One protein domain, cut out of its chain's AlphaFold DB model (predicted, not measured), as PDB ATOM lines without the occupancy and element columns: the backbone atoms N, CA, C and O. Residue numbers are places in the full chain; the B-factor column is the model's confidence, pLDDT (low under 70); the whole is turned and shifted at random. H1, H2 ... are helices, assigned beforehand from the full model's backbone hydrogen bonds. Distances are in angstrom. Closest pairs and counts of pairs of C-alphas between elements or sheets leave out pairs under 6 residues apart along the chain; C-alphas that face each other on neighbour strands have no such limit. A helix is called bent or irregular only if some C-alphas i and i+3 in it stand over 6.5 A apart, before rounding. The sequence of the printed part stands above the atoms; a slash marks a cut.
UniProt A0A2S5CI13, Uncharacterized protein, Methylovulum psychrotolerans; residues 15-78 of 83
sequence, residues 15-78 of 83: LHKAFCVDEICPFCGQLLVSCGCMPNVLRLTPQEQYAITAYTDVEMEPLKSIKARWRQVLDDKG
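This is residues 15 to 78 of the 83 residues of an uncharacterized protein of Methylovulum psychrotolerans (UniProt A0A2S5CI13). One long helix, H3, runs along one side of a small body, and the short helix H2 meets it near the first end of H3, the two making a corner at almost a right angle. The still shorter H1 sits near the middle of H3, while a long looping stretch with no named element, residues 15 to 36, fills the region toward the last end of H3. The printed part has 64 residues, with three named helices in the order H1, H2, H3 and no named strand; the class is all helix, though under half of the residues, 28 of 64, are in named elements. The whole is compact, with a radius of gyration of the C-alphas of 11.4 A, and the C-alphas span 29 by 20 by 19 A.

The longest helix is H3, residues 63 to 77. H2, residues 46 to 53, touches H3, and H3 touches H2 with residues 63 to 66 alone. The closest C-alphas of the two are those of Ile 52 and Leu 63, 6.7 A apart. Their lines are about perpendicular, at 89 degrees, and their centres are 15.3 A apart. H1, residues 37 to 41, is close to H3 but not clearly touching it; the closest C-alphas, those of Met 38 and Trp 70, are 6.8 A apart. H1 is likewise close to H2 but not clearly touching it, with the C-alphas of Pro 39 and Gln 49 closest at 6.6 A. In H1 and H3 every O i to N i+4 pair is within hydrogen-bond range, and in H2 3 of 4 are.

H3 begins at C-alpha 63, at (-17.734, -0.326, -72.805), and ends at C-alpha 77, at (-10.980, 19.097, -70.456), 20.7 A from first to last C-alpha. H2 runs from Pro 46 to Thr 53, 11.0 A, and its first C-alpha is at (-6.381, -3.231, -78.677). H1 runs from Cys 37, with its C-alpha at (-10.388, 11.293, -80.284), to Val 41, 5.9 A. None of the three is bent.

The two C-alphas farthest apart are those of Leu 15 and Pro 46, 31.6 A, whereas the first and last printed C-alphas, those of Leu 15 and Gly 78, are 9.9 A apart. The C-alphas of residues 15 to 36 lie 8 to 17 A from the mean of all C-alphas. The link from H1 to H2 is tight, with 4 residues between them, and that from H2 to H3 is short, with 9. The printed part has no cut. The mean pLDDT of the printed part is 93.4, and one printed residue, Tyr 55, is under 70.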
ATOM      1  N   LEU A  15     -24.279  23.518 -71.045       97.12
ATOM      2  CA  LEU A  15     -23.718  22.259 -71.531       97.12
ATOM      3  C   LEU A  15     -24.827  21.343 -72.056       97.12
ATOM      4  O   LEU A  15     -25.877  21.189 -71.427       97.12
ATOM      5  N   HIS A  16     -24.546  20.653 -73.160       97.00
ATOM      6  CA  HIS A  16     -25.372  19.538 -73.604       97.00
ATOM      7  C   HIS A  16     -25.486  18.459 -72.514       97.00
ATOM      8  O   HIS A  16     -24.595  18.297 -71.668       97.00
ATOM      9  N   LYS A  17     -26.529  17.623 -72.580       95.62
ATOM     10  CA  LYS A  17     -26.485  16.321 -71.889       95.62
ATOM     11  C   LYS A  17     -25.300  15.515 -72.428       95.62
ATOM     12  O   LYS A  17     -24.948  15.658 -73.595       95.62
ATOM     13  N   ALA A  18     -24.664  14.727 -71.564       91.19
ATOM     14  CA  ALA A  18     -23.517  13.907 -71.940       91.19
ATOM     15  C   ALA A  18     -23.813  13.074 -73.193       91.19
ATOM     16  O   ALA A  18     -24.827  12.377 -73.216       91.19
ATOM     17  N   PHE A  19     -22.918  13.120 -74.184       93.12
ATOM     18  CA  PHE A  19     -23.022  12.338 -75.421       93.12
ATOM     19  C   PHE A  19     -24.219  12.718 -76.304       93.12
ATOM     20  O   PHE A  19     -24.702  11.902 -77.087       93.12
ATOM     21  N   CYS A  20     -24.699  13.960 -76.196       96.50
ATOM     22  CA  CYS A  20     -25.638  14.505 -77.170       96.50
ATOM     23  C   CYS A  20     -25.019  14.467 -78.575       96.50
ATOM     24  O   CYS A  20     -23.832  14.735 -78.741       96.50
ATOM     25  N   VAL A  21     -25.828  14.177 -79.596       95.62
ATOM     26  CA  VAL A  21     -25.348  14.088 -80.986       95.62
ATOM     27  C   VAL A  21     -24.831  15.421 -81.536       95.62
ATOM     28  O   VAL A  21     -23.937  15.411 -82.373       95.62
ATOM     29  N   ASP A  22     -25.331  16.543 -81.009       96.00
ATOM     30  CA  ASP A  22     -24.857  17.898 -81.337       96.00
ATOM     31  C   ASP A  22     -23.679  18.364 -80.465       96.00
ATOM     32  O   ASP A  22     -23.187  19.477 -80.633       96.00
ATOM     33  N   GLU A  23     -23.240  17.562 -79.491       96.56
ATOM     34  CA  GLU A  23     -22.143  17.963 -78.614       96.56
ATOM     35  C   GLU A  23     -20.831  18.055 -79.399       96.56
ATOM     36  O   GLU A  23     -20.492  17.148 -80.155       96.56
ATOM     37  N   ILE A  24     -20.056  19.119 -79.185       97.38
ATOM     38  CA  ILE A  24     -18.751  19.309 -79.825       97.38
ATOM     39  C   ILE A  24     -17.634  18.721 -78.958       97.38
ATOM     40  O   ILE A  24     -17.563  18.950 -77.750       97.38
ATOM     41  N   CYS A  25     -16.719  17.984 -79.589       97.75
ATOM     42  CA  CYS A  25     -15.538  17.429 -78.948       97.75
ATOM     43  C   CYS A  25     -14.556  18.544 -78.548       97.75
ATOM     44  O   CYS A  25     -14.022  19.228 -79.428       97.75
ATOM     45  N   PRO A  26     -14.204  18.684 -77.257       97.50
ATOM     46  CA  PRO A  26     -13.305  19.738 -76.788       97.50
ATOM     47  C   PRO A  26     -11.826  19.499 -77.148       97.50
ATOM     48  O   PRO A  26     -10.966  20.325 -76.844       97.50
ATOM     49  N   PHE A  27     -11.506  18.371 -77.791       97.69
ATOM     50  CA  PHE A  27     -10.155  18.058 -78.264       97.69
ATOM     51  C   PHE A  27      -9.923  18.447 -79.724       97.69
ATOM     52  O   PHE A  27      -8.809  18.832 -80.066       97.69
ATOM     53  N   CYS A  28     -10.941  18.339 -80.583       97.69
ATOM     54  CA  CYS A  28     -10.781  18.543 -82.028       97.69
ATOM     55  C   CYS A  28     -11.815  19.472 -82.674       97.69
ATOM     56  O   CYS A  28     -11.692  19.764 -83.861       97.69
ATOM     57  N   GLY A  29     -12.841  19.916 -81.942       96.44
ATOM     58  CA  GLY A  29     -13.872  20.824 -82.455       96.44
ATOM     59  C   GLY A  29     -14.886  20.197 -83.421       96.44
ATOM     60  O   GLY A  29     -15.761  20.902 -83.908       96.44
ATOM     61  N   GLN A  30     -14.796  18.895 -83.704       97.00
ATOM     62  CA  GLN A  30     -15.802  18.154 -84.479       97.00
ATOM     63  C   GLN A  30     -16.938  17.659 -83.573       97.00
ATOM     64  O   GLN A  30     -16.787  17.647 -82.351       97.00
ATOM     65  N   LEU A  31     -18.048  17.189 -84.152       96.12
ATOM     66  CA  LEU A  31     -19.115  16.527 -83.390       96.12
ATOM     67  C   LEU A  31     -18.549  15.337 -82.598       96.12
ATOM     68  O   LEU A  31     -17.824  14.497 -83.132       96.12
ATOM     69  N   LEU A  32     -18.883  15.260 -81.313       96.06
ATOM     70  CA  LEU A  32     -18.360  14.268 -80.376       96.06
ATOM     71  C   LEU A  32     -18.665  12.841 -80.837       96.06
ATOM     72  O   LEU A  32     -17.806  11.970 -80.726       96.06
ATOM     73  N   VAL A  33     -19.855  12.623 -81.402       92.50
ATOM     74  CA  VAL A  33     -20.313  11.317 -81.901       92.50
ATOM     75  C   VAL A  33     -19.583  10.831 -83.154       92.50
ATOM     76  O   VAL A  33     -19.593   9.636 -83.424       92.50
ATOM     77  N   SER A  34     -18.942  11.725 -83.912       93.19
ATOM     78  CA  SER A  34     -18.171  11.376 -85.114       93.19
ATOM     79  C   SER A  34     -16.666  11.597 -84.950       93.19
ATOM     80  O   SER A  34     -15.894  11.311 -85.866       93.19
ATOM     81  N   CYS A  35     -16.219  12.095 -83.795       95.44
ATOM     82  CA  CYS A  35     -14.805  12.327 -83.553       95.44
ATOM     83  C   CYS A  35     -14.044  11.010 -83.306       95.44
ATOM     84  O   CYS A  35     -14.526  10.094 -82.648       95.44
ATOM     85  N   GLY A  36     -12.793  10.947 -83.768       94.69
ATOM     86  CA  GLY A  36     -11.882   9.821 -83.516       94.69
ATOM     87  C   GLY A  36     -10.986   9.997 -82.284       94.69
ATOM     88  O   GLY A  36      -9.949   9.346 -82.184       94.69
ATOM     89  N   CYS A  37     -11.303  10.922 -81.371       97.31
ATOM     90  CA  CYS A  37     -10.388  11.293 -80.284       97.31
ATOM     91  C   CYS A  37     -10.328  10.260 -79.151       97.31
ATOM     92  O   CYS A  37      -9.262  10.086 -78.563       97.31
ATOM     93  N   MET A  38     -11.437   9.574 -78.851       96.06
ATOM     94  CA  MET A  38     -11.554   8.693 -77.682       96.06
ATOM     95  C   MET A  38     -10.442   7.624 -77.607       96.06
ATOM     96  O   MET A  38      -9.808   7.553 -76.552       96.06
ATOM     97  N   PRO A  39     -10.125   6.850 -78.672       95.88
ATOM     98  CA  PRO A  39      -9.075   5.830 -78.600       95.88
ATOM     99  C   PRO A  39      -7.705   6.391 -78.208       95.88
ATOM    100  O   PRO A  39      -7.016   5.820 -77.364       95.88
ATOM    101  N   ASN A  40      -7.344   7.543 -78.778       96.62
ATOM    102  CA  ASN A  40      -6.049   8.184 -78.556       96.62
ATOM    103  C   ASN A  40      -5.969   8.849 -77.180       96.62
ATOM    104  O   ASN A  40      -4.979   8.691 -76.469       96.62
ATOM    105  N   VAL A  41      -7.020   9.573 -76.786       97.38
ATOM    106  CA  VAL A  41      -7.049  10.309 -75.517       97.38
ATOM    107  C   VAL A  41      -7.110   9.351 -74.328       97.38
ATOM    108  O   VAL A  41      -6.368   9.528 -73.365       97.38
ATOM    109  N   LEU A  42      -7.944   8.310 -74.401       96.94
ATOM    110  CA  LEU A  42      -8.033   7.306 -73.340       96.94
ATOM    111  C   LEU A  42      -6.895   6.285 -73.373       96.94
ATOM    112  O   LEU A  42      -6.789   5.502 -72.430       96.94
ATOM    113  N   ARG A  43      -6.065   6.289 -74.427       96.88
ATOM    114  CA  ARG A  43      -5.032   5.277 -74.683       96.88
ATOM    115  C   ARG A  43      -5.621   3.866 -74.608       96.88
ATOM    116  O   ARG A  43      -5.136   3.025 -73.854       96.88
ATOM    117  N   LEU A  44      -6.708   3.643 -75.350       95.31
ATOM    118  CA  LEU A  44      -7.414   2.363 -75.348       95.31
ATOM    119  C   LEU A  44      -6.487   1.239 -75.820       95.31
ATOM    120  O   LEU A  44      -5.809   1.355 -76.844       95.31
ATOM    121  N   THR A  45      -6.504   0.132 -75.090       95.31
ATOM    122  CA  THR A  45      -5.850  -1.118 -75.485       95.31
ATOM    123  C   THR A  45      -6.476  -1.682 -76.768       95.31
ATOM    124  O   THR A  45      -7.621  -1.351 -77.087       95.31
ATOM    125  N   PRO A  46      -5.793  -2.582 -77.501       93.38
ATOM    126  CA  PRO A  46      -6.381  -3.231 -78.677       93.38
ATOM    127  C   PRO A  46      -7.723  -3.928 -78.390       93.38
ATOM    128  O   PRO A  46      -8.627  -3.886 -79.220       93.38
ATOM    129  N   GLN A  47      -7.883  -4.515 -77.199       91.25
ATOM    130  CA  GLN A  47      -9.136  -5.142 -76.771       91.25
ATOM    131  C   GLN A  47     -10.263  -4.114 -76.579       91.25
ATOM    132  O   GLN A  47     -11.386  -4.339 -77.024       91.25
ATOM    133  N   GLU A  48      -9.974  -2.975 -75.948       93.50
ATOM    134  CA  GLU A  48     -10.946  -1.887 -75.781       93.50
ATOM    135  C   GLU A  48     -11.306  -1.236 -77.126       93.50
ATOM    136  O   GLU A  48     -12.472  -0.933 -77.367       93.50
ATOM    137  N   GLN A  49     -10.329  -1.067 -78.024       92.44
ATOM    138  CA  GLN A  49     -10.565  -0.579 -79.387       92.44
ATOM    139  C   GLN A  49     -11.461  -1.532 -80.181       92.44
ATOM    140  O   GLN A  49     -12.361  -1.090 -80.889       92.44
ATOM    141  N   TYR A  50     -11.261  -2.843 -80.035       90.81
ATOM    142  CA  TYR A  50     -12.161  -3.821 -80.632       90.81
ATOM    143  C   TYR A  50     -13.580  -3.682 -80.061       90.81
ATOM    144  O   TYR A  50     -14.537  -3.567 -80.827       90.81
ATOM    145  N   ALA A  51     -13.719  -3.590 -78.734       89.00
ATOM    146  CA  ALA A  51     -15.017  -3.496 -78.065       89.00
ATOM    147  C   ALA A  51     -15.877  -2.319 -78.562       89.00
ATOM    148  O   ALA A  51     -17.065  -2.512 -78.820       89.00
ATOM    149  N   ILE A  52     -15.286  -1.132 -78.774       88.00
ATOM    150  CA  ILE A  52     -16.016   0.054 -79.274       88.00
ATOM    151  C   ILE A  52     -16.483  -0.075 -80.734       88.00
ATOM    152  O   ILE A  52     -17.364   0.668 -81.154       88.00
ATOM    153  N   THR A  53     -15.923  -1.014 -81.504       85.19
ATOM    154  CA  THR A  53     -16.306  -1.265 -82.909       85.19
ATOM    155  C   THR A  53     -17.227  -2.473 -83.082       85.19
ATOM    156  O   THR A  53     -17.890  -2.600 -84.108       85.19
ATOM    157  N   ALA A  54     -17.302  -3.352 -82.079       82.56
ATOM    158  CA  ALA A  54     -17.957  -4.654 -82.170       82.56
ATOM    159  C   ALA A  54     -19.485  -4.636 -81.924       82.56
ATOM    160  O   ALA A  54     -20.064  -5.699 -81.725       82.56
ATOM    161  N   TYR A  55     -20.146  -3.467 -81.923       64.69
ATOM    162  CA  TYR A  55     -21.586  -3.317 -81.618       64.69
ATOM    163  C   TYR A  55     -22.016  -4.016 -80.309       64.69
ATOM    164  O   TYR A  55     -23.060  -4.666 -80.242       64.69
ATOM    165  N   THR A  56     -21.193  -3.904 -79.265       70.44
ATOM    166  CA  THR A  56     -21.500  -4.455 -77.937       70.44
ATOM    167  C   THR A  56     -22.379  -3.494 -77.124       70.44
ATOM    168  O   THR A  56     -22.433  -2.296 -77.407       70.44
ATOM    169  N   ASP A  57     -23.109  -4.017 -76.137       81.50
ATOM    170  CA  ASP A  57     -23.941  -3.204 -75.239       81.50
ATOM    171  C   ASP A  57     -23.063  -2.236 -74.426       81.50
ATOM    172  O   ASP A  57     -22.134  -2.652 -73.728       81.50
ATOM    173  N   VAL A  58     -23.373  -0.938 -74.507       79.94
ATOM    174  CA  VAL A  58     -22.623   0.144 -73.847       79.94
ATOM    175  C   VAL A  58     -22.672   0.086 -72.320       79.94
ATOM    176  O   VAL A  58     -21.865   0.746 -71.667       79.94
ATOM    177  N   GLU A  59     -23.595  -0.687 -71.749       89.12
ATOM    178  CA  GLU A  59     -23.727  -0.885 -70.305       89.12
ATOM    179  C   GLU A  59     -22.972  -2.130 -69.795       89.12
ATOM    180  O   GLU A  59     -22.939  -2.382 -68.587       89.12
ATOM    181  N   MET A  60     -22.305  -2.878 -70.683       90.19
ATOM    182  CA  MET A  60     -21.442  -4.013 -70.338       90.19
ATOM    183  C   MET A  60     -19.951  -3.654 -70.388       90.19
ATOM    184  O   MET A  60     -19.532  -2.718 -71.067       90.19
ATOM    185  N   GLU A  61     -19.120  -4.420 -69.678       90.31
ATOM    186  CA  GLU A  61     -17.665  -4.264 -69.765       90.31
ATOM    187  C   GLU A  61     -17.119  -4.769 -71.115       90.31
ATOM    188  O   GLU A  61     -17.599  -5.781 -71.631       90.31
ATOM    189  N   PRO A  62     -16.096  -4.105 -71.689       91.12
ATOM    190  CA  PRO A  62     -15.391  -2.935 -71.150       91.12
ATOM    191  C   PRO A  62     -16.049  -1.580 -71.494       91.12
ATOM    192  O   PRO A  62     -15.571  -0.535 -71.053       91.12
ATOM    193  N   LEU A  63     -17.126  -1.562 -72.293       91.06
ATOM    194  CA  LEU A  63     -17.734  -0.326 -72.805       91.06
ATOM    195  C   LEU A  63     -18.263   0.597 -71.712       91.06
ATOM    196  O   LEU A  63     -18.076   1.811 -71.808       91.06
ATOM    197  N   LYS A  64     -18.854   0.039 -70.655       93.38
ATOM    198  CA  LYS A  64     -19.317   0.799 -69.493       93.38
ATOM    199  C   LYS A  64     -18.185   1.621 -68.879       93.38
ATOM    200  O   LYS A  64     -18.317   2.836 -68.701       93.38
ATOM    201  N   SER A  65     -17.046   0.980 -68.613       94.62
ATOM    202  CA  SER A  65     -15.857   1.644 -68.073       94.62
ATOM    203  C   SER A  65     -15.257   2.652 -69.053       94.62
ATOM    204  O   SER A  65     -14.859   3.746 -68.647       94.62
ATOM    205  N   ILE A  66     -15.228   2.337 -70.352       95.31
ATOM    206  CA  ILE A  66     -14.755   3.259 -71.396       95.31
ATOM    207  C   ILE A  66     -15.637   4.514 -71.448       95.31
ATOM    208  O   ILE A  66     -15.113   5.626 -71.447       95.31
ATOM    209  N   LYS A  67     -16.966   4.359 -71.429       94.69
ATOM    210  CA  LYS A  67     -17.941   5.459 -71.424       94.69
ATOM    211  C   LYS A  67     -17.769   6.349 -70.194       94.69
ATOM    212  O   LYS A  67     -17.745   7.572 -70.332       94.69
ATOM    213  N   ALA A  68     -17.590   5.757 -69.012       96.00
ATOM    214  CA  ALA A  68     -17.342   6.500 -67.776       96.00
ATOM    215  C   ALA A  68     -16.014   7.280 -67.819       96.00
ATOM    216  O   ALA A  68     -15.986   8.474 -67.521       96.00
ATOM    217  N   ARG A  69     -14.923   6.646 -68.268       97.38
ATOM    218  CA  ARG A  69     -13.619   7.310 -68.453       97.38
ATOM    219  C   ARG A  69     -13.693   8.433 -69.479       97.38
ATOM    220  O   ARG A  69     -13.133   9.502 -69.256       97.38
ATOM    221  N   TRP A  70     -14.392   8.205 -70.590       96.94
ATOM    222  CA  TRP A  70     -14.553   9.221 -71.621       96.94
ATOM    223  C   TRP A  70     -15.319  10.426 -71.095       96.94
ATOM    224  O   TRP A  70     -14.894  11.560 -71.299       96.94
ATOM    225  N   ARG A  71     -16.399  10.179 -70.346       96.75
ATOM    226  CA  ARG A  71     -17.160  11.232 -69.679       96.75
ATOM    227  C   ARG A  71     -16.272  12.089 -68.780       96.75
ATOM    228  O   ARG A  71     -16.301  13.308 -68.914       96.75
ATOM    229  N   GLN A  72     -15.482  11.451 -67.916       97.88
ATOM    230  CA  GLN A  72     -14.596  12.150 -66.987       97.88
ATOM    231  C   GLN A  72     -13.593  13.038 -67.728       97.88
ATOM    232  O   GLN A  72     -13.469  14.215 -67.419       97.88
ATOM    233  N   VAL A  73     -12.938  12.512 -68.765       97.88
ATOM    234  CA  VAL A  73     -11.933  13.270 -69.523       97.88
ATOM    235  C   VAL A  73     -12.541  14.452 -70.290       97.88
ATOM    236  O   VAL A  73     -11.898  15.492 -70.424       97.88
ATOM    237  N   LEU A  74     -13.778  14.324 -70.783       97.75
ATOM    238  CA  LEU A  74     -14.506  15.444 -71.383       97.75
ATOM    239  C   LEU A  74     -14.814  16.536 -70.353       97.75
ATOM    240  O   LEU A  74     -14.636  17.716 -70.652       97.75
ATOM    241  N   ASP A  75     -15.268  16.143 -69.162       96.62
ATOM    242  CA  ASP A  75     -15.551  17.071 -68.065       96.62
ATOM    243  C   ASP A  75     -14.261  17.774 -67.595       96.62
ATOM    244  O   ASP A  75     -14.242  19.001 -67.512       96.62
ATOM    245  N   ASP A  76     -13.158  17.035 -67.420       97.69
ATOM    246  CA  ASP A  76     -11.846  17.571 -67.022       97.69
ATOM    247  C   ASP A  76     -11.254  18.530 -68.066       97.69
ATOM    248  O   ASP A  76     -10.635  19.539 -67.724       97.69
ATOM    249  N   LYS A  77     -11.437  18.231 -69.359       97.31
ATOM    250  CA  LYS A  77     -10.980  19.097 -70.456       97.31
ATOM    251  C   LYS A  77     -11.775  20.407 -70.533       97.31
ATOM    252  O   LYS A  77     -11.255  21.390 -71.061       97.31
ATOM    253  N   GLY A  78     -13.006  20.407 -70.028       97.31
ATOM    254  CA  GLY A  78     -13.980  21.475 -70.201       97.31
ATOM    255  C   GLY A  78     -14.834  21.240 -71.443       97.31
ATOM    256  O   GLY A  78     -14.404  21.472 -72.574       97.31
TER     257      GLY A  78